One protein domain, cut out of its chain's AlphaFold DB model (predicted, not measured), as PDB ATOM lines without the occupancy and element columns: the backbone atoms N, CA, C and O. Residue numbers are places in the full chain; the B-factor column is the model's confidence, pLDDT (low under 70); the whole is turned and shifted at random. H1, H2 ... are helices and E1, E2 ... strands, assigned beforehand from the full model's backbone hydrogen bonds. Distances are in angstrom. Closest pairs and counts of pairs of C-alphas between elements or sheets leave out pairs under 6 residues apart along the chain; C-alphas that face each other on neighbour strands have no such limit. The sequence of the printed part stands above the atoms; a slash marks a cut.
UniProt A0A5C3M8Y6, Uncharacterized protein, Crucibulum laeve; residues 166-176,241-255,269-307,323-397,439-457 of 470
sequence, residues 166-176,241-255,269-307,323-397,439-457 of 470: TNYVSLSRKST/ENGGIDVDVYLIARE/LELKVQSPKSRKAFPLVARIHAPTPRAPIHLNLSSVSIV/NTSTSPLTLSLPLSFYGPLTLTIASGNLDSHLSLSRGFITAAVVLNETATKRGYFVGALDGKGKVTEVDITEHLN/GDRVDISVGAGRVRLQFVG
ATOM      1  N   THR A 166     -29.161   2.492   5.956       55.53
ATOM      2  CA  THR A 166     -30.094   1.397   5.728       55.53
ATOM      3  C   THR A 166     -30.716   1.596   4.356       55.53
ATOM      4  O   THR A 166     -30.918   2.726   3.903       55.53
ATOM      5  N   ASN A 167     -31.009   0.495   3.665       65.38
ATOM      6  CA  ASN A 167     -31.689   0.575   2.383       65.38
ATOM      7  C   ASN A 167     -33.140   0.999   2.610       65.38
ATOM      8  O   ASN A 167     -34.014   0.183   2.897       65.38
ATOM      9  N   TYR A 168     -33.347   2.314   2.542       73.00
ATOM     10  CA  TYR A 168     -34.601   2.965   2.857       73.00
ATOM     11  C   TYR A 168     -35.355   3.317   1.577       73.00
ATOM     12  O   TYR A 168     -34.911   4.148   0.775       73.00
ATOM     13  N   VAL A 169     -36.533   2.727   1.408       80.25
ATOM     14  CA  VAL A 169     -37.436   3.019   0.288       80.25
ATOM     15  C   VAL A 169     -38.744   3.581   0.825       80.25
ATOM     16  O   VAL A 169     -39.289   3.076   1.797       80.25
ATOM     17  N   SER A 170     -39.244   4.648   0.206       84.56
ATOM     18  CA  SER A 170     -40.445   5.367   0.630       84.56
ATOM     19  C   SER A 170     -41.452   5.422  -0.507       84.56
ATOM     20  O   SER A 170     -41.211   6.079  -1.520       84.56
ATOM     21  N   LEU A 171     -42.592   4.760  -0.338       83.62
ATOM     22  CA  LEU A 171     -43.728   4.913  -1.242       83.62
ATOM     23  C   LEU A 171     -44.736   5.840  -0.570       83.62
ATOM     24  O   LEU A 171     -45.486   5.419   0.314       83.62
ATOM     25  N   SER A 172     -44.721   7.116  -0.952       83.81
ATOM     26  CA  SER A 172     -45.676   8.109  -0.477       83.81
ATOM     27  C   SER A 172     -46.811   8.299  -1.482       83.81
ATOM     28  O   SER A 172     -46.626   8.379  -2.694       83.81
ATOM     29  N   ARG A 173     -48.034   8.450  -0.982       81.62
ATOM     30  CA  ARG A 173     -49.112   9.058  -1.762       81.62
ATOM     31  C   ARG A 173     -49.575  10.316  -1.066       81.62
ATOM     32  O   ARG A 173     -49.975  10.236   0.091       81.62
ATOM     33  N   LYS A 174     -49.624  11.426  -1.800       79.06
ATOM     34  CA  LYS A 174     -50.356  12.629  -1.412       79.06
ATOM     35  C   LYS A 174     -51.698  12.672  -2.140       79.06
ATOM     36  O   LYS A 174     -51.831  12.267  -3.290       79.06
ATOM     37  N   SER A 175     -52.731  13.184  -1.490       67.25
ATOM     38  CA  SER A 175     -53.855  13.779  -2.218       67.25
ATOM     39  C   SER A 175     -53.814  15.281  -1.970       67.25
ATOM     40  O   SER A 175     -53.411  15.719  -0.894       67.25
ATOM     41  N   THR A 176     -54.188  16.077  -2.965       69.88
ATOM     42  CA  THR A 176     -54.379  17.516  -2.785       69.88
ATOM     43  C   THR A 176     -55.874  17.820  -2.768       69.88
ATOM     44  O   THR A 176     -56.656  17.190  -3.491       69.88
ATOM     45  N   GLU A 241     -49.471  12.012  -6.548       83.94
ATOM     46  CA  GLU A 241     -50.527  12.970  -6.230       83.94
ATOM     47  C   GLU A 241     -51.880  12.516  -6.807       83.94
ATOM     48  O   GLU A 241     -52.009  12.296  -8.009       83.94
ATOM     49  N   ASN A 242     -52.912  12.413  -5.962       79.88
ATOM     50  CA  ASN A 242     -54.303  12.119  -6.360       79.88
ATOM     51  C   ASN A 242     -54.466  10.848  -7.218       79.88
ATOM     52  O   ASN A 242     -55.222  10.838  -8.195       79.88
ATOM     53  N   GLY A 243     -53.764   9.779  -6.840       84.88
ATOM     54  CA  GLY A 243     -53.685   8.572  -7.650       84.88
ATOM     55  C   GLY A 243     -53.595   7.258  -6.887       84.88
ATOM     56  O   GLY A 243     -53.408   7.234  -5.672       84.88
ATOM     57  N   GLY A 244     -53.747   6.155  -7.615       85.94
ATOM     58  CA  GLY A 244     -53.484   4.811  -7.099       85.94
ATOM     59  C   GLY A 244     -51.986   4.504  -7.038       85.94
ATOM     60  O   GLY A 244     -51.198   5.046  -7.815       85.94
ATOM     61  N   ILE A 245     -51.601   3.613  -6.129       88.25
ATOM     62  CA  ILE A 245     -50.296   2.944  -6.144       88.25
ATOM     63  C   ILE A 245     -50.579   1.441  -6.147       88.25
ATOM     64  O   ILE A 245     -51.328   0.968  -5.295       88.25
ATOM     65  N   ASP A 246     -50.029   0.717  -7.115       91.44
ATOM     66  CA  ASP A 246     -50.175  -0.735  -7.281       91.44
ATOM     67  C   ASP A 246     -48.835  -1.280  -7.772       91.44
ATOM     68  O   ASP A 246     -48.518  -1.183  -8.957       91.44
ATOM     69  N   VAL A 247     -48.001  -1.732  -6.832       92.25
ATOM     70  CA  VAL A 247     -46.588  -2.018  -7.100       92.25
ATOM     71  C   VAL A 247     -46.139  -3.375  -6.585       92.25
ATOM     72  O   VAL A 247     -46.571  -3.840  -5.526       92.25
ATOM     73  N   ASP A 248     -45.199  -3.951  -7.322       92.31
ATOM     74  CA  ASP A 248     -44.416  -5.106  -6.913       92.31
ATOM     75  C   ASP A 248     -43.021  -4.644  -6.495       92.31
ATOM     76  O   ASP A 248     -42.357  -3.905  -7.220       92.31
ATOM     77  N   VAL A 249     -42.584  -5.068  -5.315       91.56
ATOM     78  CA  VAL A 249     -41.280  -4.750  -4.740       91.56
ATOM     79  C   VAL A 249     -40.513  -6.054  -4.582       91.56
ATOM     80  O   VAL A 249     -40.856  -6.864  -3.726       91.56
ATOM     81  N   TYR A 250     -39.496  -6.260  -5.411       92.06
ATOM     82  CA  TYR A 250     -38.606  -7.413  -5.365       92.06
ATOM     83  C   TYR A 250     -37.349  -7.057  -4.583       92.06
ATOM     84  O   TYR A 250     -36.655  -6.099  -4.916       92.06
ATOM     85  N   LEU A 251     -37.037  -7.832  -3.553       89.31
ATOM     86  CA  LEU A 251     -35.767  -7.734  -2.841       89.31
ATOM     87  C   LEU A 251     -34.767  -8.695  -3.487       89.31
ATOM     88  O   LEU A 251     -35.118  -9.843  -3.765       89.31
ATOM     89  N   ILE A 252     -33.540  -8.243  -3.752       87.56
ATOM     90  CA  ILE A 252     -32.523  -9.105  -4.373       87.56
ATOM     91  C   ILE A 252     -32.072 -10.193  -3.380       87.56
ATOM     92  O   ILE A 252     -31.854  -9.926  -2.196       87.56
ATOM     93  N   ALA A 253     -31.960 -11.430  -3.876       80.88
ATOM     94  CA  ALA A 253     -31.465 -12.583  -3.125       80.88
ATOM     95  C   ALA A 253     -29.986 -12.426  -2.742       80.88
ATOM     96  O   ALA A 253     -29.243 -11.648  -3.340       80.88
ATOM     97  N   ARG A 254     -29.519 -13.225  -1.780       71.31
ATOM     98  CA  ARG A 254     -28.080 -13.330  -1.506       71.31
ATOM     99  C   ARG A 254     -27.490 -14.486  -2.302       71.31
ATOM    100  O   ARG A 254     -27.837 -15.634  -2.065       71.31
ATOM    101  N   GLU A 255     -26.553 -14.180  -3.192       73.12
ATOM    102  CA  GLU A 255     -25.771 -15.188  -3.930       73.12
ATOM    103  C   GLU A 255     -24.700 -15.878  -3.056       73.12
ATOM    104  O   GLU A 255     -24.116 -16.879  -3.457       73.12
ATOM    105  N   LEU A 269     -38.415  -0.641   4.588       88.06
ATOM    106  CA  LEU A 269     -39.384  -0.180   3.585       88.06
ATOM    107  C   LEU A 269     -40.502   0.611   4.268       88.06
ATOM    108  O   LEU A 269     -41.220   0.089   5.117       88.06
ATOM    109  N   GLU A 270     -40.679   1.867   3.872       90.31
ATOM    110  CA  GLU A 270     -41.687   2.771   4.415       90.31
ATOM    111  C   GLU A 270     -42.821   3.033   3.409       90.31
ATOM    112  O   GLU A 270     -42.608   3.577   2.323       90.31
ATOM    113  N   LEU A 271     -44.060   2.707   3.776       87.50
ATOM    114  CA  LEU A 271     -45.244   2.879   2.930       87.50
ATOM    115  C   LEU A 271     -46.189   3.911   3.565       87.50
ATOM    116  O   LEU A 271     -46.892   3.612   4.532       87.50
ATOM    117  N   LYS A 272     -46.217   5.143   3.035       86.94
ATOM    118  CA  LYS A 272     -46.971   6.278   3.601       86.94
ATOM    119  C   LYS A 272     -48.169   6.696   2.751       86.94
ATOM    120  O   LYS A 272     -48.038   7.255   1.665       86.94
ATOM    121  N   VAL A 273     -49.370   6.544   3.302       83.06
ATOM    122  CA  VAL A 273     -50.631   6.968   2.678       83.06
ATOM    123  C   VAL A 273     -51.108   8.289   3.288       83.06
ATOM    124  O   VAL A 273     -51.923   8.307   4.209       83.06
ATOM    125  N   GLN A 274     -50.634   9.414   2.750       78.94
ATOM    126  CA  GLN A 274     -51.037  10.760   3.169       78.94
ATOM    127  C   GLN A 274     -52.215  11.272   2.321       78.94
ATOM    128  O   GLN A 274     -52.040  11.972   1.326       78.94
ATOM    129  N   SER A 275     -53.457  10.972   2.708       68.06
ATOM    130  CA  SER A 275     -54.606  11.730   2.180       68.06
ATOM    131  C   SER A 275     -55.038  12.829   3.158       68.06
ATOM    132  O   SER A 275     -55.307  12.510   4.320       68.06
ATOM    133  N   PRO A 276     -55.224  14.090   2.721       66.62
ATOM    134  CA  PRO A 276     -56.186  14.981   3.363       66.62
ATOM    135  C   PRO A 276     -57.598  14.376   3.293       66.62
ATOM    136  O   PRO A 276     -57.816  13.304   2.731       66.62
ATOM    137  N   LYS A 277     -58.585  15.096   3.827       68.25
ATOM    138  CA  LYS A 277     -60.014  14.744   3.786       68.25
ATOM    139  C   LYS A 277     -60.612  14.839   2.368       68.25
ATOM    140  O   LYS A 277     -61.520  15.628   2.116       68.25
ATOM    141  N   SER A 278     -60.097  14.058   1.418       66.38
ATOM    142  CA  SER A 278     -60.663  13.903   0.079       66.38
ATOM    143  C   SER A 278     -61.807  12.889   0.107       66.38
ATOM    144  O   SER A 278     -61.661  11.788   0.626       66.38
ATOM    145  N   ARG A 279     -62.951  13.232  -0.503       69.44
ATOM    146  CA  ARG A 279     -64.099  12.307  -0.624       69.44
ATOM    147  C   ARG A 279     -63.780  11.055  -1.449       69.44
ATOM    148  O   ARG A 279     -64.429  10.034  -1.272       69.44
ATOM    149  N   LYS A 280     -62.798  11.141  -2.354       78.38
ATOM    150  CA  LYS A 280     -62.300  10.003  -3.126       78.38
ATOM    151  C   LYS A 280     -61.122   9.369  -2.387       78.38
ATOM    152  O   LYS A 280     -60.111  10.035  -2.152       78.38
ATOM    153  N   ALA A 281     -61.281   8.098  -2.039       79.56
ATOM    154  CA  ALA A 281     -60.192   7.225  -1.640       79.56
ATOM    155  C   ALA A 281     -59.480   6.692  -2.890       79.56
ATOM    156  O   ALA A 281     -60.107   6.466  -3.925       79.56
ATOM    157  N   PHE A 282     -58.178   6.464  -2.776       83.88
ATOM    158  CA  PHE A 282     -57.400   5.706  -3.756       83.88
ATOM    159  C   PHE A 282     -56.759   4.518  -3.028       83.88
ATOM    160  O   PHE A 282     -56.441   4.663  -1.844       83.88
ATOM    161  N   PRO A 283     -56.562   3.357  -3.664       87.94
ATOM    162  CA  PRO A 283     -55.841   2.257  -3.039       87.94
ATOM    163  C   PRO A 283     -54.329   2.528  -2.994       87.94
ATOM    164  O   PRO A 283     -53.784   3.207  -3.870       87.94
ATOM    165  N   LEU A 284     -53.657   1.979  -1.979       90.31
ATOM    166  CA  LEU A 284     -52.242   1.608  -2.064       90.31
ATOM    167  C   LEU A 284     -52.165   0.086  -1.944       90.31
ATOM    168  O   LEU A 284     -52.558  -0.468  -0.920       90.31
ATOM    169  N   VAL A 285     -51.668  -0.569  -2.986       91.50
ATOM    170  CA  VAL A 285     -51.375  -2.001  -3.033       91.50
ATOM    171  C   VAL A 285     -49.864  -2.155  -3.160       91.50
ATOM    172  O   VAL A 285     -49.262  -1.629  -4.097       91.50
ATOM    173  N   ALA A 286     -49.257  -2.858  -2.209       93.12
ATOM    174  CA  ALA A 286     -47.846  -3.218  -2.230       93.12
ATOM    175  C   ALA A 286     -47.713  -4.738  -2.110       93.12
ATOM    176  O   ALA A 286     -48.237  -5.346  -1.171       93.12
ATOM    177  N   ARG A 287     -47.020  -5.351  -3.070       94.94
ATOM    178  CA  ARG A 287     -46.693  -6.780  -3.097       94.94
ATOM    179  C   ARG A 287     -45.188  -6.927  -2.899       94.94
ATOM    180  O   ARG A 287     -44.428  -6.413  -3.711       94.94
ATOM    181  N   ILE A 288     -44.755  -7.560  -1.812       93.50
ATOM    182  CA  ILE A 288     -43.332  -7.677  -1.462       93.50
ATOM    183  C   ILE A 288     -42.863  -9.095  -1.768       93.50
ATOM    184  O   ILE A 288     -43.213 -10.048  -1.076       93.50
ATOM    185  N   HIS A 289     -42.055  -9.217  -2.813       92.94
ATOM    186  CA  HIS A 289     -41.420 -10.451  -3.245       92.94
ATOM    187  C   HIS A 289     -40.025 -10.508  -2.631       92.94
ATOM    188  O   HIS A 289     -39.210  -9.611  -2.837       92.94
ATOM    189  N   ALA A 290     -39.751 -11.548  -1.851       90.81
ATOM    190  CA  ALA A 290     -38.506 -11.662  -1.107       90.81
ATOM    191  C   ALA A 290     -38.015 -13.126  -1.147       90.81
ATOM    192  O   ALA A 290     -38.549 -13.965  -0.412       90.81
ATOM    193  N   PRO A 291     -37.063 -13.456  -2.039       87.50
ATOM    194  CA  PRO A 291     -36.546 -14.812  -2.203       87.50
ATOM    195  C   PRO A 291     -35.758 -15.256  -0.966       87.50
ATOM    196  O   PRO A 291     -35.267 -14.428  -0.203       87.50
ATOM    197  N   THR A 292     -35.619 -16.561  -0.774       82.88
ATOM    198  CA  THR A 292     -34.796 -17.168   0.281       82.88
ATOM    199  C   THR A 292     -33.503 -17.739  -0.319       82.88
ATOM    200  O   THR A 292     -33.579 -18.391  -1.360       82.88
ATOM    201  N   PRO A 293     -32.323 -17.529   0.303       82.88
ATOM    202  CA  PRO A 293     -32.060 -16.731   1.506       82.88
ATOM    203  C   PRO A 293     -31.991 -15.212   1.236       82.88
ATOM    204  O   PRO A 293     -31.606 -14.755   0.156       82.88
ATOM    205  N   ARG A 294     -32.315 -14.416   2.262       86.00
ATOM    206  CA  ARG A 294     -32.297 -12.941   2.237       86.00
ATOM    207  C   ARG A 294     -31.985 -12.341   3.605       86.00
ATOM    208  O   ARG A 294     -32.057 -13.030   4.616       86.00
ATOM    209  N   ALA A 295     -31.690 -11.044   3.617       84.56
ATOM    210  CA  ALA A 295     -31.602 -10.263   4.845       84.56
ATOM    211  C   ALA A 295     -32.999 -10.020   5.478       84.56
ATOM    212  O   ALA A 295     -34.013 -10.046   4.759       84.56
ATOM    213  N   PRO A 296     -33.057  -9.741   6.794       89.56
ATOM    214  CA  PRO A 296     -34.269  -9.315   7.491       89.56
ATOM    215  C   PRO A 296     -34.849  -8.002   6.948       89.56
ATOM    216  O   PRO A 296     -34.114  -7.097   6.533       89.56
ATOM    217  N   ILE A 297     -36.178  -7.870   6.980       91.31
ATOM    218  CA  ILE A 297     -36.890  -6.672   6.504       91.31
ATOM    219  C   ILE A 297     -37.691  -6.007   7.620       91.31
ATOM    220  O   ILE A 297     -38.414  -6.671   8.358       91.31
ATOM    221  N   HIS A 298     -37.618  -4.677   7.703       93.00
ATOM    222  CA  HIS A 298     -38.463  -3.872   8.585       93.00
ATOM    223  C   HIS A 298     -39.438  -3.036   7.753       93.00
ATOM    224  O   HIS A 298     -39.058  -2.083   7.072       93.00
ATOM    225  N   LEU A 299     -40.716  -3.402   7.792       93.94
ATOM    226  CA  LEU A 299     -41.771  -2.760   7.017       93.94
ATOM    227  C   LEU A 299     -42.551  -1.777   7.897       93.94
ATOM    228  O   LEU A 299     -43.251  -2.187   8.819       93.94
ATOM    229  N   ASN A 300     -42.479  -0.486   7.583       93.75
ATOM    230  CA  ASN A 300     -43.180   0.576   8.301       93.75
ATOM    231  C   ASN A 300     -44.307   1.146   7.434       93.75
ATOM    232  O   ASN A 300     -44.075   1.929   6.512       93.75
ATOM    233  N   LEU A 301     -45.548   0.768   7.723       93.19
ATOM    234  CA  LEU A 301     -46.726   1.218   6.988       93.19
ATOM    235  C   LEU A 301     -47.490   2.258   7.808       93.19
ATOM    236  O   LEU A 301     -47.852   1.997   8.950       93.19
ATOM    237  N   SER A 302     -47.815   3.419   7.236       91.62
ATOM    238  CA  SER A 302     -48.671   4.393   7.925       91.62
ATOM    239  C   SER A 302     -49.675   5.088   7.007       91.62
ATOM    240  O   SER A 302     -49.290   5.715   6.020       91.62
ATOM    241  N   SER A 303     -50.958   5.060   7.374       88.56
ATOM    242  CA  SER A 303     -52.023   5.887   6.780       88.56
ATOM    243  C   SER A 303     -52.516   7.007   7.711       88.56
ATOM    244  O   SER A 303     -53.437   7.758   7.379       88.56
ATOM    245  N   VAL A 304     -51.886   7.159   8.878       82.25
ATOM    246  CA  VAL A 304     -52.068   8.324   9.749       82.25
ATOM    247  C   VAL A 304     -51.331   9.518   9.142       82.25
ATOM    248  O   VAL A 304     -50.104   9.532   9.068       82.25
ATOM    249  N   SER A 305     -52.077  10.542   8.723       69.06
ATOM    250  CA  SER A 305     -51.482  11.830   8.372       69.06
ATOM    251  C   SER A 305     -51.255  12.617   9.659       69.06
ATOM    252  O   SER A 305     -52.189  13.213  10.206       69.06
ATOM    253  N   ILE A 306     -50.018  12.598  10.163       62.53
ATOM    254  CA  ILE A 306     -49.598  13.513  11.223       62.53
ATOM    255  C   ILE A 306     -49.550  14.903  10.594       62.53
ATOM    256  O   ILE A 306     -48.570  15.295   9.966       62.53
ATOM    257  N   VAL A 307     -50.650  15.641  10.726       61.62
ATOM    258  CA  VAL A 307     -50.639  17.077  10.467       61.62
ATOM    259  C   VAL A 307     -49.901  17.704  11.631       61.62
ATOM    260  O   VAL A 307     -50.500  17.973  12.672       61.62
ATOM    261  N   ASN A 323     -56.920  14.349  10.982       65.88
ATOM    262  CA  ASN A 323     -56.979  13.903   9.584       65.88
ATOM    263  C   ASN A 323     -56.513  12.442   9.437       65.88
ATOM    264  O   ASN A 323     -55.371  12.163   9.077       65.88
ATOM    265  N   THR A 324     -57.416  11.499   9.675       73.62
ATOM    266  CA  THR A 324     -57.200  10.085   9.368       73.62
ATOM    267  C   THR A 324     -57.501   9.796   7.891       73.62
ATOM    268  O   THR A 324     -58.531  10.211   7.359       73.62
ATOM    269  N   SER A 325     -56.602   9.085   7.200       79.44
ATOM    270  CA  SER A 325     -56.882   8.563   5.854       79.44
ATOM    271  C   SER A 325     -57.968   7.496   5.933       79.44
ATOM    272  O   SER A 325     -57.865   6.610   6.776       79.44
ATOM    273  N   THR A 326     -58.962   7.546   5.041       86.19
ATOM    274  CA  THR A 326     -59.966   6.483   4.825       86.19
ATOM    275  C   THR A 326     -59.570   5.513   3.709       86.19
ATOM    276  O   THR A 326     -60.337   4.622   3.347       86.19
ATOM    277  N   SER A 327     -58.387   5.689   3.117       86.06
ATOM    278  CA  SER A 327     -57.988   4.929   1.932       86.06
ATOM    279  C   SER A 327     -57.637   3.475   2.247       86.06
ATOM    280  O   SER A 327     -56.972   3.235   3.256       86.06
ATOM    281  N   PRO A 328     -58.032   2.518   1.387       90.44
ATOM    282  CA  PRO A 328     -57.665   1.124   1.560       90.44
ATOM    283  C   PRO A 328     -56.172   0.912   1.284       90.44
ATOM    284  O   PRO A 328     -55.604   1.468   0.340       90.44
ATOM    285  N   LEU A 329     -55.562   0.087   2.128       92.50
ATOM    286  CA  LEU A 329     -54.177  -0.357   2.081       92.50
ATOM    287  C   LEU A 329     -54.181  -1.881   1.924       92.50
ATOM    288  O   LEU A 329     -54.765  -2.565   2.758       92.50
ATOM    289  N   THR A 330     -53.514  -2.417   0.909       94.06
ATOM    290  CA  THR A 330     -53.286  -3.862   0.770       94.06
ATOM    291  C   THR A 330     -51.790  -4.125   0.821       94.06
ATOM    292  O   THR A 330     -51.048  -3.629  -0.026       94.06
ATOM    293  N   LEU A 331     -51.359  -4.920   1.797       96.00
ATOM    294  CA  LEU A 331     -49.993  -5.417   1.912       96.00
ATOM    295  C   LEU A 331     -49.996  -6.919   1.638       96.00
ATOM    296  O   LEU A 331     -50.669  -7.676   2.337       96.00
ATOM    297  N   SER A 332     -49.245  -7.340   0.623       96.50
ATOM    298  CA  SER A 332     -48.953  -8.755   0.385       96.50
ATOM    299  C   SER A 332     -47.517  -9.034   0.821       96.50
ATOM    300  O   SER A 332     -46.587  -8.488   0.226       96.50
ATOM    301  N   LEU A 333     -47.349  -9.831   1.875       96.62
ATOM    302  CA  LEU A 333     -46.050 -10.235   2.418       96.62
ATOM    303  C   LEU A 333     -45.486 -11.446   1.658       96.62
ATOM    304  O   LEU A 333     -46.267 -12.244   1.129       96.62
ATOM    305  N   PRO A 334     -44.157 -11.630   1.611       95.50
ATOM    306  CA  PRO A 334     -43.574 -12.852   1.072       95.50
ATOM    307  C   PRO A 334     -43.929 -14.045   1.972       95.50
ATOM    308  O   PRO A 334     -44.071 -13.893   3.182       95.50
ATOM    309  N   LEU A 335     -44.025 -15.248   1.396       92.12
ATOM    310  CA  LEU A 335     -44.222 -16.487   2.169       92.12
ATOM    311  C   LEU A 335     -43.055 -16.778   3.122       92.12
ATOM    312  O   LEU A 335     -43.247 -17.397   4.159       92.12
ATOM    313  N   SER A 336     -41.866 -16.268   2.794       91.81
ATOM    314  CA  SER A 336     -40.668 -16.310   3.632       91.81
ATOM    315  C   SER A 336     -40.668 -15.289   4.779       91.81
ATOM    316  O   SER A 336     -39.622 -15.086   5.386       91.81
ATOM    317  N   PHE A 337     -41.766 -14.563   5.025       94.50
ATOM    318  CA  PHE A 337     -41.839 -13.595   6.122       94.50
ATOM    319  C   PHE A 337     -41.883 -14.311   7.477       94.50
ATOM    320  O   PHE A 337     -42.792 -15.108   7.715       94.50
ATOM    321  N   TYR A 338     -40.954 -13.974   8.375       93.12
ATOM    322  CA  TYR A 338     -40.883 -14.571   9.708       93.12
ATOM    323  C   TYR A 338     -40.612 -13.534  10.808       93.12
ATOM    324  O   TYR A 338     -39.512 -12.979  10.897       93.12
ATOM    325  N   GLY A 339     -41.604 -13.298  11.674       95.44
ATOM    326  CA  GLY A 339     -41.459 -12.428  12.845       95.44
ATOM    327  C   GLY A 339     -42.712 -11.640  13.255       95.44
ATOM    328  O   GLY A 339     -43.826 -11.932  12.805       95.44
ATOM    329  N   PRO A 340     -42.566 -10.645  14.152       96.56
ATOM    330  CA  PRO A 340     -43.675  -9.871  14.684       96.56
ATOM    331  C   PRO A 340     -44.253  -8.867  13.677       96.56
ATOM    332  O   PRO A 340     -43.542  -8.099  13.022       96.56
ATOM    333  N   LEU A 341     -45.584  -8.804  13.645       97.50
ATOM    334  CA  LEU A 341     -46.367  -7.773  12.975       97.50
ATOM    335  C   LEU A 341     -47.227  -7.035  14.005       97.50
ATOM    336  O   LEU A 341     -48.099  -7.620  14.640       97.50
ATOM    337  N   THR A 342     -47.016  -5.731  14.155       97.44
ATOM    338  CA  THR A 342     -47.803  -4.870  15.043       97.44
ATOM    339  C   THR A 342     -48.762  -4.011  14.231       97.44
ATOM    340  O   THR A 342     -48.334  -3.137  13.483       97.44
ATOM    341  N   LEU A 343     -50.068  -4.197  14.423       97.19
ATOM    342  CA  LEU A 343     -51.097  -3.299  13.907       97.19
ATOM    343  C   LEU A 343     -51.547  -2.327  15.000       97.19
ATOM    344  O   LEU A 343     -51.899  -2.750  16.096       97.19
ATOM    345  N   THR A 344     -51.602  -1.036  14.679       96.44
ATOM    346  CA  THR A 344     -52.177   0.029  15.510       96.44
ATOM    347  C   THR A 344     -53.179   0.825  14.677       96.44
ATOM    348  O   THR A 344     -52.864   1.239  13.562       96.44
ATOM    349  N   ILE A 345     -54.379   1.065  15.202       94.69
ATOM    350  CA  ILE A 345     -55.410   1.907  14.583       94.69
ATOM    351  C   ILE A 345     -55.582   3.209  15.379       94.69
ATOM    352  O   ILE A 345     -55.499   3.221  16.604       94.69
ATOM    353  N   ALA A 346     -55.832   4.321  14.689       91.06
ATOM    354  CA  ALA A 346     -55.974   5.636  15.317       91.06
ATOM    355  C   ALA A 346     -57.275   5.785  16.128       91.06
ATOM    356  O   ALA A 346     -57.321   6.545  17.093       91.06
ATOM    357  N   SER A 347     -58.346   5.107  15.708       86.06
ATOM    358  CA  SER A 347     -59.679   5.192  16.317       86.06
ATOM    359  C   SER A 347     -60.604   4.121  15.739       86.06
ATOM    360  O   SER A 347     -60.555   3.901  14.532       86.06
ATOM    361  N   GLY A 348     -61.512   3.562  16.543       88.31
ATOM    362  CA  GLY A 348     -62.556   2.637  16.081       88.31
ATOM    363  C   GLY A 348     -62.392   1.218  16.627       88.31
ATOM    364  O   GLY A 348     -61.636   0.998  17.566       88.31
ATOM    365  N   ASN A 349     -63.124   0.266  16.045       91.88
ATOM    366  CA  ASN A 349     -62.968  -1.164  16.320       91.88
ATOM    367  C   ASN A 349     -61.953  -1.747  15.326       91.88
ATOM    368  O   ASN A 349     -62.156  -1.643  14.119       91.88
ATOM    369  N   LEU A 350     -60.891  -2.380  15.822       94.31
ATOM    370  CA  LEU A 350     -59.811  -2.938  15.009       94.31
ATOM    371  C   LEU A 350     -60.297  -3.906  13.911       94.31
ATOM    372  O   LEU A 350     -59.798  -3.832  12.786       94.31
ATOM    373  N   ASP A 351     -61.332  -4.710  14.162       94.75
ATOM    374  CA  ASP A 351     -61.885  -5.652  13.174       94.75
ATOM    375  C   ASP A 351     -62.665  -4.974  12.032       94.75
ATOM    376  O   ASP A 351     -62.847  -5.561  10.968       94.75
ATOM    377  N   SER A 352     -63.102  -3.717  12.189       93.31
ATOM    378  CA  SER A 352     -63.715  -2.957  11.080       93.31
ATOM    379  C   SER A 352     -62.672  -2.332  10.139       93.31
ATOM    380  O   SER A 352     -62.998  -1.946   9.004       93.31
ATOM    381  N   HIS A 353     -61.422  -2.262  10.608       93.50
ATOM    382  CA  HIS A 353     -60.262  -1.721   9.909       93.50
ATOM    383  C   HIS A 353     -59.318  -2.804   9.373       93.50
ATOM    384  O   HIS A 353     -58.549  -2.501   8.464       93.50
ATOM    385  N   LEU A 354     -59.375  -4.041   9.871       95.62
ATOM    386  CA  LEU A 354     -58.493  -5.133   9.462       95.62
ATOM    387  C   LEU A 354     -59.229  -6.219   8.669       95.62
ATOM    388  O   LEU A 354     -60.256  -6.738   9.086       95.62
ATOM    389  N   SER A 355     -58.646  -6.619   7.543       95.44
ATOM    390  CA  SER A 355     -59.011  -7.815   6.791       95.44
ATOM    391  C   SER A 355     -57.777  -8.701   6.658       95.44
ATOM    392  O   SER A 355     -56.744  -8.263   6.154       95.44
ATOM    393  N   LEU A 356     -57.876  -9.944   7.119       95.81
ATOM    394  CA  LEU A 356     -56.831 -10.947   6.943       95.81
ATOM    395  C   LEU A 356     -57.251 -11.950   5.871       95.81
ATOM    396  O   LEU A 356     -58.423 -12.327   5.786       95.81
ATOM    397  N   SER A 357     -56.292 -12.383   5.064       95.25
ATOM    398  CA  SER A 357     -56.471 -13.506   4.151       95.25
ATOM    399  C   SER A 357     -56.501 -14.848   4.889       95.25
ATOM    400  O   SER A 357     -56.170 -14.932   6.074       95.25
ATOM    401  N   ARG A 358     -56.892 -15.924   4.192       92.44
ATOM    402  CA  ARG A 358     -56.983 -17.253   4.811       92.44
ATOM    403  C   ARG A 358     -55.594 -17.779   5.149       92.44
ATOM    404  O   ARG A 358     -55.393 -18.241   6.266       92.44
ATOM    405  N   GLY A 359     -54.651 -17.660   4.208       91.00
ATOM    406  CA  GLY A 359     -53.264 -18.062   4.425       91.00
ATOM    407  C   GLY A 359     -52.648 -17.335   5.620       91.00
ATOM    408  O   GLY A 359     -52.054 -17.972   6.487       91.00
ATOM    409  N   PHE A 360     -52.871 -16.020   5.722       94.69
ATOM    410  CA  PHE A 360     -52.361 -15.220   6.835       94.69
ATOM    411  C   PHE A 360     -52.955 -15.646   8.186       94.69
ATOM    412  O   PHE A 360     -52.210 -15.770   9.150       94.69
ATOM    413  N   ILE A 361     -54.266 -15.920   8.274       94.38
ATOM    414  CA  ILE A 361     -54.895 -16.407   9.521       94.38
ATOM    415  C   ILE A 361     -54.297 -17.751   9.962       94.38
ATOM    416  O   ILE A 361     -54.093 -17.961  11.152       94.38
ATOM    417  N   THR A 362     -54.006 -18.658   9.024       92.00
ATOM    418  CA  THR A 362     -53.408 -19.966   9.340       92.00
ATOM    419  C   THR A 362     -51.942 -19.858   9.778       92.00
ATOM    420  O   THR A 362     -51.512 -20.644  10.615       92.00
ATOM    421  N   ALA A 363     -51.189 -18.891   9.250       93.25
ATOM    422  CA  ALA A 363     -49.762 -18.717   9.534       93.25
ATOM    423  C   ALA A 363     -49.445 -17.695  10.645       93.25
ATOM    424  O   ALA A 363     -48.271 -17.392  10.853       93.25
ATOM    425  N   ALA A 364     -50.450 -17.124  11.321       95.38
ATOM    426  CA  ALA A 364     -50.252 -16.062  12.308       95.38
ATOM    427  C   ALA A 364     -50.862 -16.386  13.680       95.38
ATOM    428  O   ALA A 364     -52.043 -16.710  13.801       95.38
ATOM    429  N   VAL A 365     -50.070 -16.196  14.734       94.81
ATOM    430  CA  VAL A 365     -50.486 -16.310  16.139       94.81
ATOM    431  C   VAL A 365     -50.697 -14.907  16.710       94.81
ATOM    432  O   VAL A 365     -49.846 -14.035  16.550       94.81
ATOM    433  N   VAL A 366     -51.822 -14.660  17.388       95.81
ATOM    434  CA  VAL A 366     -52.057 -13.379  18.083       95.81
ATOM    435  C   VAL A 366     -51.236 -13.351  19.374       95.81
ATOM    436  O   VAL A 366     -51.437 -14.186  20.251       95.81
ATOM    437  N   LEU A 367     -50.321 -12.387  19.491       94.56
ATOM    438  CA  LEU A 367     -49.463 -12.187  20.664       94.56
ATOM    439  C   LEU A 367     -50.131 -11.316  21.729       94.56
ATOM    440  O   LEU A 367     -50.055 -11.602  22.920       94.56
ATOM    441  N   ASN A 368     -50.741 -10.208  21.306       95.50
ATOM    442  CA  ASN A 368     -51.444  -9.287  22.191       95.50
ATOM    443  C   ASN A 368     -52.565  -8.560  21.450       95.50
ATOM    444  O   ASN A 368     -52.515  -8.371  20.235       95.50
ATOM    445  N   GLU A 369     -53.577  -8.137  22.198       96.81
ATOM    446  CA  GLU A 369     -54.718  -7.415  21.657       96.81
ATOM    447  C   GLU A 369     -55.238  -6.382  22.657       96.81
ATOM    448  O   GLU A 369     -55.363  -6.639  23.853       96.81
ATOM    449  N   THR A 370     -55.541  -5.198  22.142       95.81
ATOM    450  CA  THR A 370     -56.239  -4.105  22.811       95.81
ATOM    451  C   THR A 370     -57.265  -3.524  21.836       95.81
ATOM    452  O   THR A 370     -57.245  -3.824  20.642       95.81
ATOM    453  N   ALA A 371     -58.132  -2.626  22.308       93.12
ATOM    454  CA  ALA A 371     -59.139  -1.978  21.461       93.12
ATOM    455  C   ALA A 371     -58.565  -1.262  20.216       93.12
ATOM    456  O   ALA A 371     -59.279  -1.093  19.229       93.12
ATOM    457  N   THR A 372     -57.295  -0.838  20.252       94.88
ATOM    458  CA  THR A 372     -56.643  -0.075  19.173       94.88
ATOM    459  C   THR A 372     -55.349  -0.692  18.645       94.88
ATOM    460  O   THR A 372     -54.775  -0.159  17.695       94.88
ATOM    461  N   LYS A 373     -54.870  -1.803  19.214       96.75
ATOM    462  CA  LYS A 373     -53.605  -2.441  18.829       96.75
ATOM    463  C   LYS A 373     -53.747  -3.959  18.828       96.75
ATOM    464  O   LYS A 373     -54.265  -4.517  19.787       96.75
ATOM    465  N   ARG A 374     -53.234  -4.636  17.802       97.69
ATOM    466  CA  ARG A 374     -53.142  -6.102  17.767       97.69
ATOM    467  C   ARG A 374     -51.762  -6.513  17.259       97.69
ATOM    468  O   ARG A 374     -51.356  -6.117  16.166       97.69
ATOM    469  N   GLY A 375     -51.032  -7.251  18.083       97.50
ATOM    470  CA  GLY A 375     -49.751  -7.855  17.748       97.50
ATOM    471  C   GLY A 375     -49.949  -9.284  17.270       97.50
ATOM    472  O   GLY A 375     -50.637 -10.074  17.915       97.50
ATOM    473  N   TYR A 376     -49.312  -9.615  16.159       97.19
ATOM    474  CA  TYR A 376     -49.221 -10.948  15.590       97.19
ATOM    475  C   TYR A 376     -47.763 -11.395  15.583       97.19
ATOM    476  O   TYR A 376     -46.857 -10.574  15.450       97.19
ATOM    477  N   PHE A 377     -47.547 -12.698  15.643       96.00
ATOM    478  CA  PHE A 377     -46.335 -13.343  15.169       96.00
ATOM    479  C   PHE A 377     -46.698 -14.124  13.911       96.00
ATOM    480  O   PHE A 377     -47.681 -14.862  13.932       96.00
ATOM    481  N   VAL A 378     -45.964 -13.931  12.818       95.56
ATOM    482  CA  VAL A 378     -46.225 -14.600  11.537       95.56
ATOM    483  C   VAL A 378     -45.087 -15.571  11.248       95.56
ATOM    484  O   VAL A 378     -43.918 -15.211  11.380       95.56
ATOM    485  N   GLY A 379     -45.455 -16.789  10.862       89.75
ATOM    486  CA  GLY A 379     -44.574 -17.950  10.840       89.75
ATOM    487  C   GLY A 379     -44.915 -18.919  11.972       89.75
ATOM    488  O   GLY A 379     -45.651 -18.583  12.902       89.75
ATOM    489  N   ALA A 380     -44.401 -20.146  11.891       78.12
ATOM    490  CA  ALA A 380     -44.692 -21.147  12.904       78.12
ATOM    491  C   ALA A 380     -43.965 -20.870  14.229       78.12
ATOM    492  O   ALA A 380     -42.767 -20.576  14.285       78.12
ATOM    493  N   LEU A 381     -44.742 -20.999  15.299       65.44
ATOM    494  CA  LEU A 381     -44.282 -21.186  16.663       65.44
ATOM    495  C   LEU A 381     -44.678 -22.609  17.064       65.44
ATOM    496  O   LEU A 381     -45.795 -23.043  16.765       65.44
ATOM    497  N   ASP A 382     -43.803 -23.330  17.758       66.50
ATOM    498  CA  ASP A 382     -44.212 -24.552  18.440       66.50
ATOM    499  C   ASP A 382     -45.179 -24.233  19.595       66.50
ATOM    500  O   ASP A 382     -45.317 -23.092  20.048       66.50
ATOM    501  N   GLY A 383     -45.843 -25.262  20.125       60.16
ATOM    502  CA  GLY A 383     -46.735 -25.121  21.283       60.16
ATOM    503  C   GLY A 383     -46.042 -24.665  22.579       60.16
ATOM    504  O   GLY A 383     -46.709 -24.539  23.602       60.16
ATOM    505  N   LYS A 384     -44.723 -24.435  22.560       70.69
ATOM    506  CA  LYS A 384     -43.903 -23.913  23.663       70.69
ATOM    507  C   LYS A 384     -43.413 -22.482  23.385       70.69
ATOM    508  O   LYS A 384     -42.611 -21.962  24.158       70.69
ATOM    509  N   GLY A 385     -43.881 -21.846  22.306       64.94
ATOM    510  CA  GLY A 385     -43.500 -20.490  21.905       64.94
ATOM    511  C   GLY A 385     -42.099 -20.378  21.295       64.94
ATOM    512  O   GLY A 385     -41.605 -19.265  21.134       64.94
ATOM    513  N   LYS A 386     -41.444 -21.497  20.963       67.75
ATOM    514  CA  LYS A 386     -40.174 -21.490  20.232       67.75
ATOM    515  C   LYS A 386     -40.423 -21.404  18.734       67.75
ATOM    516  O   LYS A 386     -41.397 -21.935  18.213       67.75
ATOM    517  N   VAL A 387     -39.477 -20.785  18.044       65.00
ATOM    518  CA  VAL A 387     -39.397 -20.762  16.584       65.00
ATOM    519  C   VAL A 387     -39.286 -22.190  16.045       65.00
ATOM    520  O   VAL A 387     -38.325 -22.890  16.364       65.00
ATOM    521  N   THR A 388     -40.239 -22.610  15.211       69.25
ATOM    522  CA  THR A 388     -40.097 -23.797  14.358       69.25
ATOM    523  C   THR A 388     -40.121 -23.390  12.896       69.25
ATOM    524  O   THR A 388     -40.969 -22.620  12.451       69.25
ATOM    525  N   GLU A 389     -39.179 -23.928  12.132       61.16
ATOM    526  CA  GLU A 389     -39.153 -23.781  10.684       61.16
ATOM    527  C   GLU A 389     -40.164 -24.771  10.087       61.16
ATOM    528  O   GLU A 389     -39.896 -25.964   9.962       61.16
ATOM    529  N   VAL A 390     -41.375 -24.285   9.809       61.56
ATOM    530  CA  VAL A 390     -42.434 -25.046   9.131       61.56
ATOM    531  C   VAL A 390     -42.579 -24.505   7.719       61.56
ATOM    532  O   VAL A 390     -42.739 -23.297   7.533       61.56
ATOM    533  N   ASP A 391     -42.572 -25.397   6.730       66.62
ATOM    534  CA  ASP A 391     -42.815 -25.015   5.344       66.62
ATOM    535  C   ASP A 391     -44.292 -24.628   5.139       66.62
ATOM    536  O   ASP A 391     -45.193 -25.461   5.023       66.62
ATOM    537  N   ILE A 392     -44.543 -23.319   5.088       65.25
ATOM    538  CA  ILE A 392     -45.870 -22.729   4.860       65.25
ATOM    539  C   ILE A 392     -46.420 -23.122   3.468       65.25
ATOM    540  O   ILE A 392     -47.635 -23.091   3.243       65.25
ATOM    541  N   THR A 393     -45.553 -23.531   2.533       63.97
ATOM    542  CA  THR A 393     -45.896 -23.826   1.133       63.97
ATOM    543  C   THR A 393     -46.832 -25.030   0.993       63.97
ATOM    544  O   THR A 393     -47.737 -25.005   0.151       63.97
ATOM    545  N   GLU A 394     -46.681 -26.063   1.828       67.75
ATOM    546  CA  GLU A 394     -47.537 -27.257   1.765       67.75
ATOM    547  C   GLU A 394     -48.973 -26.964   2.228       67.75
ATOM    548  O   GLU A 394     -49.945 -27.392   1.597       67.75
ATOM    549  N   HIS A 395     -49.132 -26.176   3.297       60.28
ATOM    550  CA  HIS A 395     -50.441 -25.906   3.897       60.28
ATOM    551  C   HIS A 395     -51.352 -25.015   3.042       60.28
ATOM    552  O   HIS A 395     -52.575 -25.124   3.141       60.28
ATOM    553  N   LEU A 396     -50.796 -24.170   2.168       63.03
ATOM    554  CA  LEU A 396     -51.585 -23.273   1.312       63.03
ATOM    555  C   LEU A 396     -52.361 -23.991   0.199       63.03
ATOM    556  O   LEU A 396     -53.327 -23.431  -0.325       63.03
ATOM    557  N   ASN A 397     -51.969 -25.220  -0.150       61.09
ATOM    558  CA  ASN A 397     -52.594 -25.997  -1.223       61.09
ATOM    559  C   ASN A 397     -53.573 -27.073  -0.723       61.09
ATOM    560  O   ASN A 397     -54.289 -27.663  -1.534       61.09
ATOM    561  N   GLY A 439     -34.954 -10.833  13.234       90.44
ATOM    562  CA  GLY A 439     -35.728 -11.333  12.092       90.44
ATOM    563  C   GLY A 439     -36.545 -10.240  11.394       90.44
ATOM    564  O   GLY A 439     -36.320  -9.044  11.586       90.44
ATOM    565  N   ASP A 440     -37.537 -10.637  10.596       93.88
ATOM    566  CA  ASP A 440     -38.404  -9.660   9.935       93.88
ATOM    567  C   ASP A 440     -39.347  -8.975  10.920       93.88
ATOM    568  O   ASP A 440     -39.745  -9.551  11.930       93.88
ATOM    569  N   ARG A 441     -39.770  -7.757  10.595       95.56
ATOM    570  CA  ARG A 441     -40.685  -6.972  11.416       95.56
ATOM    571  C   ARG A 441     -41.631  -6.149  10.554       95.56
ATOM    572  O   ARG A 441     -41.218  -5.555   9.559       95.56
ATOM    573  N   VAL A 442     -42.889  -6.033  10.973       96.75
ATOM    574  CA  VAL A 442     -43.849  -5.092  10.374       96.75
ATOM    575  C   VAL A 442     -44.500  -4.239  11.454       96.75
ATOM    576  O   VAL A 442     -45.062  -4.769  12.406       96.75
ATOM    577  N   ASP A 443     -44.507  -2.922  11.276       96.56
ATOM    578  CA  ASP A 443     -45.301  -1.993  12.079       96.56
ATOM    579  C   ASP A 443     -46.292  -1.257  11.162       96.56
ATOM    580  O   ASP A 443     -45.912  -0.638  10.166       96.56
ATOM    581  N   ILE A 444     -47.587  -1.333  11.479       96.25
ATOM    582  CA  ILE A 444     -48.685  -0.774  10.680       96.25
ATOM    583  C   ILE A 444     -49.487   0.211  11.529       96.25
ATOM    584  O   ILE A 444     -50.124  -0.179  12.502       96.25
ATOM    585  N   SER A 445     -49.512   1.480  11.126       94.56
ATOM    586  CA  SER A 445     -50.258   2.569  11.769       94.56
ATOM    587  C   SER A 445     -51.394   3.067  10.872       94.56
ATOM    588  O   SER A 445     -51.175   3.796   9.902       94.56
ATOM    589  N   VAL A 446     -52.635   2.699  11.183       92.44
ATOM    590  CA  VAL A 446     -53.817   2.984  10.357       92.44
ATOM    591  C   VAL A 446     -54.570   4.203  10.872       92.44
ATOM    592  O   VAL A 446     -54.781   4.348  12.070       92.44
ATOM    593  N   GLY A 447     -55.025   5.065   9.961       90.44
ATOM    594  CA  GLY A 447     -56.013   6.099  10.258       90.44
ATOM    595  C   GLY A 447     -57.418   5.517  10.464       90.44
ATOM    596  O   GLY A 447     -57.685   4.829  11.439       90.44
ATOM    597  N   ALA A 448     -58.321   5.818   9.529       89.38
ATOM    598  CA  ALA A 448     -59.715   5.366   9.511       89.38
ATOM    599  C   ALA A 448     -60.025   4.509   8.266       89.38
ATOM    600  O   ALA A 448     -61.175   4.178   7.991       89.38
ATOM    601  N   GLY A 449     -59.000   4.194   7.473       90.31
ATOM    602  CA  GLY A 449     -59.072   3.327   6.304       90.31
ATOM    603  C   GLY A 449     -59.048   1.860   6.701       90.31
ATOM    604  O   GLY A 449     -58.984   1.522   7.880       90.31
ATOM    605  N   ARG A 450     -59.090   0.983   5.701       92.88
ATOM    606  CA  ARG A 450     -58.981  -0.464   5.906       92.88
ATOM    607  C   ARG A 450     -57.613  -0.963   5.467       92.88
ATOM    608  O   ARG A 450     -57.095  -0.503   4.453       92.88
ATOM    609  N   VAL A 451     -57.067  -1.916   6.207       95.12
ATOM    610  CA  VAL A 451     -55.865  -2.673   5.868       95.12
ATOM    611  C   VAL A 451     -56.265  -4.092   5.516       95.12
ATOM    612  O   VAL A 451     -57.007  -4.731   6.258       95.12
ATOM    613  N   ARG A 452     -55.744  -4.592   4.400       95.25
ATOM    614  CA  ARG A 452     -55.779  -5.998   4.025       95.25
ATOM    615  C   ARG A 452     -54.369  -6.573   4.099       95.25
ATOM    616  O   ARG A 452     -53.469  -6.039   3.451       95.25
ATOM    617  N   LEU A 453     -54.199  -7.645   4.867       97.00
ATOM    618  CA  LEU A 453     -52.959  -8.419   4.945       97.00
ATOM    619  C   LEU A 453     -53.162  -9.766   4.260       97.00
ATOM    620  O   LEU A 453     -54.157 -10.448   4.514       97.00
ATOM    621  N   GLN A 454     -52.237 -10.127   3.379       96.31
ATOM    622  CA  GLN A 454     -52.235 -11.408   2.679       96.31
ATOM    623  C   GLN A 454     -50.811 -11.848   2.345       96.31
ATOM    624  O   GLN A 454     -49.871 -11.068   2.507       96.31
ATOM    625  N   PHE A 455     -50.648 -13.067   1.836       96.06
ATOM    626  CA  PHE A 455     -49.386 -13.484   1.232       96.06
ATOM    627  C   PHE A 455     -49.359 -13.215  -0.276       96.06
ATOM    628  O   PHE A 455     -50.389 -13.200  -0.954       96.06
ATOM    629  N   VAL A 456     -48.161 -12.993  -0.815       94.25
ATOM    630  CA  VAL A 456     -47.918 -12.950  -2.261       94.25
ATOM    631  C   VAL A 456     -48.310 -14.292  -2.887       94.25
ATOM    632  O   VAL A 456     -47.998 -15.353  -2.358       94.25
ATOM    633  N   GLY A 457     -49.011 -14.238  -4.022       91.62
ATOM    634  CA  GLY A 457     -49.498 -15.422  -4.736       91.62
ATOM    635  C   GLY A 457     -50.829 -15.984  -4.220       91.62
ATOM    636  O   GLY A 457     -51.476 -16.743  -4.943       91.62
TER     637      GLY A 457
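What this domain is: This is residues 166 to 176, 241 to 255, 269 to 307, 323 to 397 and 439 to 457 of the 470 residues of an uncharacterized protein of Crucibulum laeve (UniProt A0A5C3M8Y6). Picture a two-layer sandwich of strands: a twisted sheet of seven strands lies face to face with a smaller sheet of five, and their strands run nearly in line with each other. The chain passes to and fro between the two layers, for instance from E3 to E4 and back to E5, while the short helices H1 and H2 come before and after E8, and H3 lies at the outside after a long unnamed stretch. You have 159 printed residues, with named elements in the order E1 E2 E3 E4 E5 E6 E7 H1 E8 H2 E9 E10 H3 E11 E12; the class is mostly strand. The larger sheet, E1 E3 E5 E11 E7 E10 E9, is mixed, and the smaller, E2 E4 E6 E12 E8, is all parallel. The whole is compact, with a radius of gyration of the C-alphas of 15.8 A and spans of 46 by 38 by 31 A.

How they stand to each other: Start at E1, residues 169 to 174, an edge strand of the larger sheet, and find E3, residues 269 to 274, parallel to it at 7 degrees, with N 171 and O 270 2.9 A apart. Next comes E5, residues 297 to 302, parallel to E3, with N 271 and O 300 at 2.8 A. E11, residues 441 to 446, is parallel to E5, with N 301 and O 443 at 2.8 A, and E7, residues 339 to 345, is parallel to E11, with N 344 and O 444 at 2.8 A. E10, residues 373 to 378, is antiparallel to E7, with N 341 and O 376 at 2.8 A. It forms a hairpin with the edge strand E9, residues 364 to 369, where N 365 and O 377 are 2.9 A apart. Now look at the smaller sheet, whose edge strand E2, residues 243 to 251, is parallel to E4, residues 284 to 289, with N 249 and O 287 at 2.8 A. E6, residues 329 to 333, is parallel to E4, with N 286 and O 330 at 2.9 A. E12, residues 451 to 455, is parallel to E6, with N 331 and O 452 at 2.9 A, and to the other edge strand E8, residues 354 to 356, with N 355 and O 451 at 2.8 A. The two sheets form a sandwich, two sheets face to face: the parts that face each other are 10.4 A centre to centre, and the strands of the one stand at 6 degrees to those of the other. H1, residues 350 to 353, only grazes both sheets. H2, residues 358 to 363, only grazes the larger sheet and only just stands at the level of the smaller one, at a height of 3.6 A; its closest C-alphas to E12 are those of Phe 360 and Gln 454, 5.6 A. H3, residues 392 to 395, is on neither sheet and is close to H2 but not clearly touching, Ala 363 and Ile 392 being 7.3 A apart at their C-alphas. In H2 every O i to N i+4 pair is within hydrogen-bond range; H1 and H3 are too short for such a pair.

Where its parts are: Find C-alpha 169 at (-37.436, 3.019, 0.288), where E1 begins. E2, the longest strand, runs 24.7 A from C-alpha 243 at (-53.685, 8.572, -7.650), and E7 runs 20.1 A. E12 ends at C-alpha 455, at (-49.386, -13.484, 1.232).

The domain as a whole: The C-alphas of Thr 176 and Lys 384, the two farthest apart, are 50.3 A apart. Look for four cuts: C-alphas 176 and 241 are 6.9 A apart, 255 and 269 21.6 A, 307 and 323 7.1 A, and 397 and 439 26.0 A. Of the links printed whole, E10 to H3 is long. Mean pLDDT of the printed part is 85.8, with 29 residues under 70, among them residues 385 to 397.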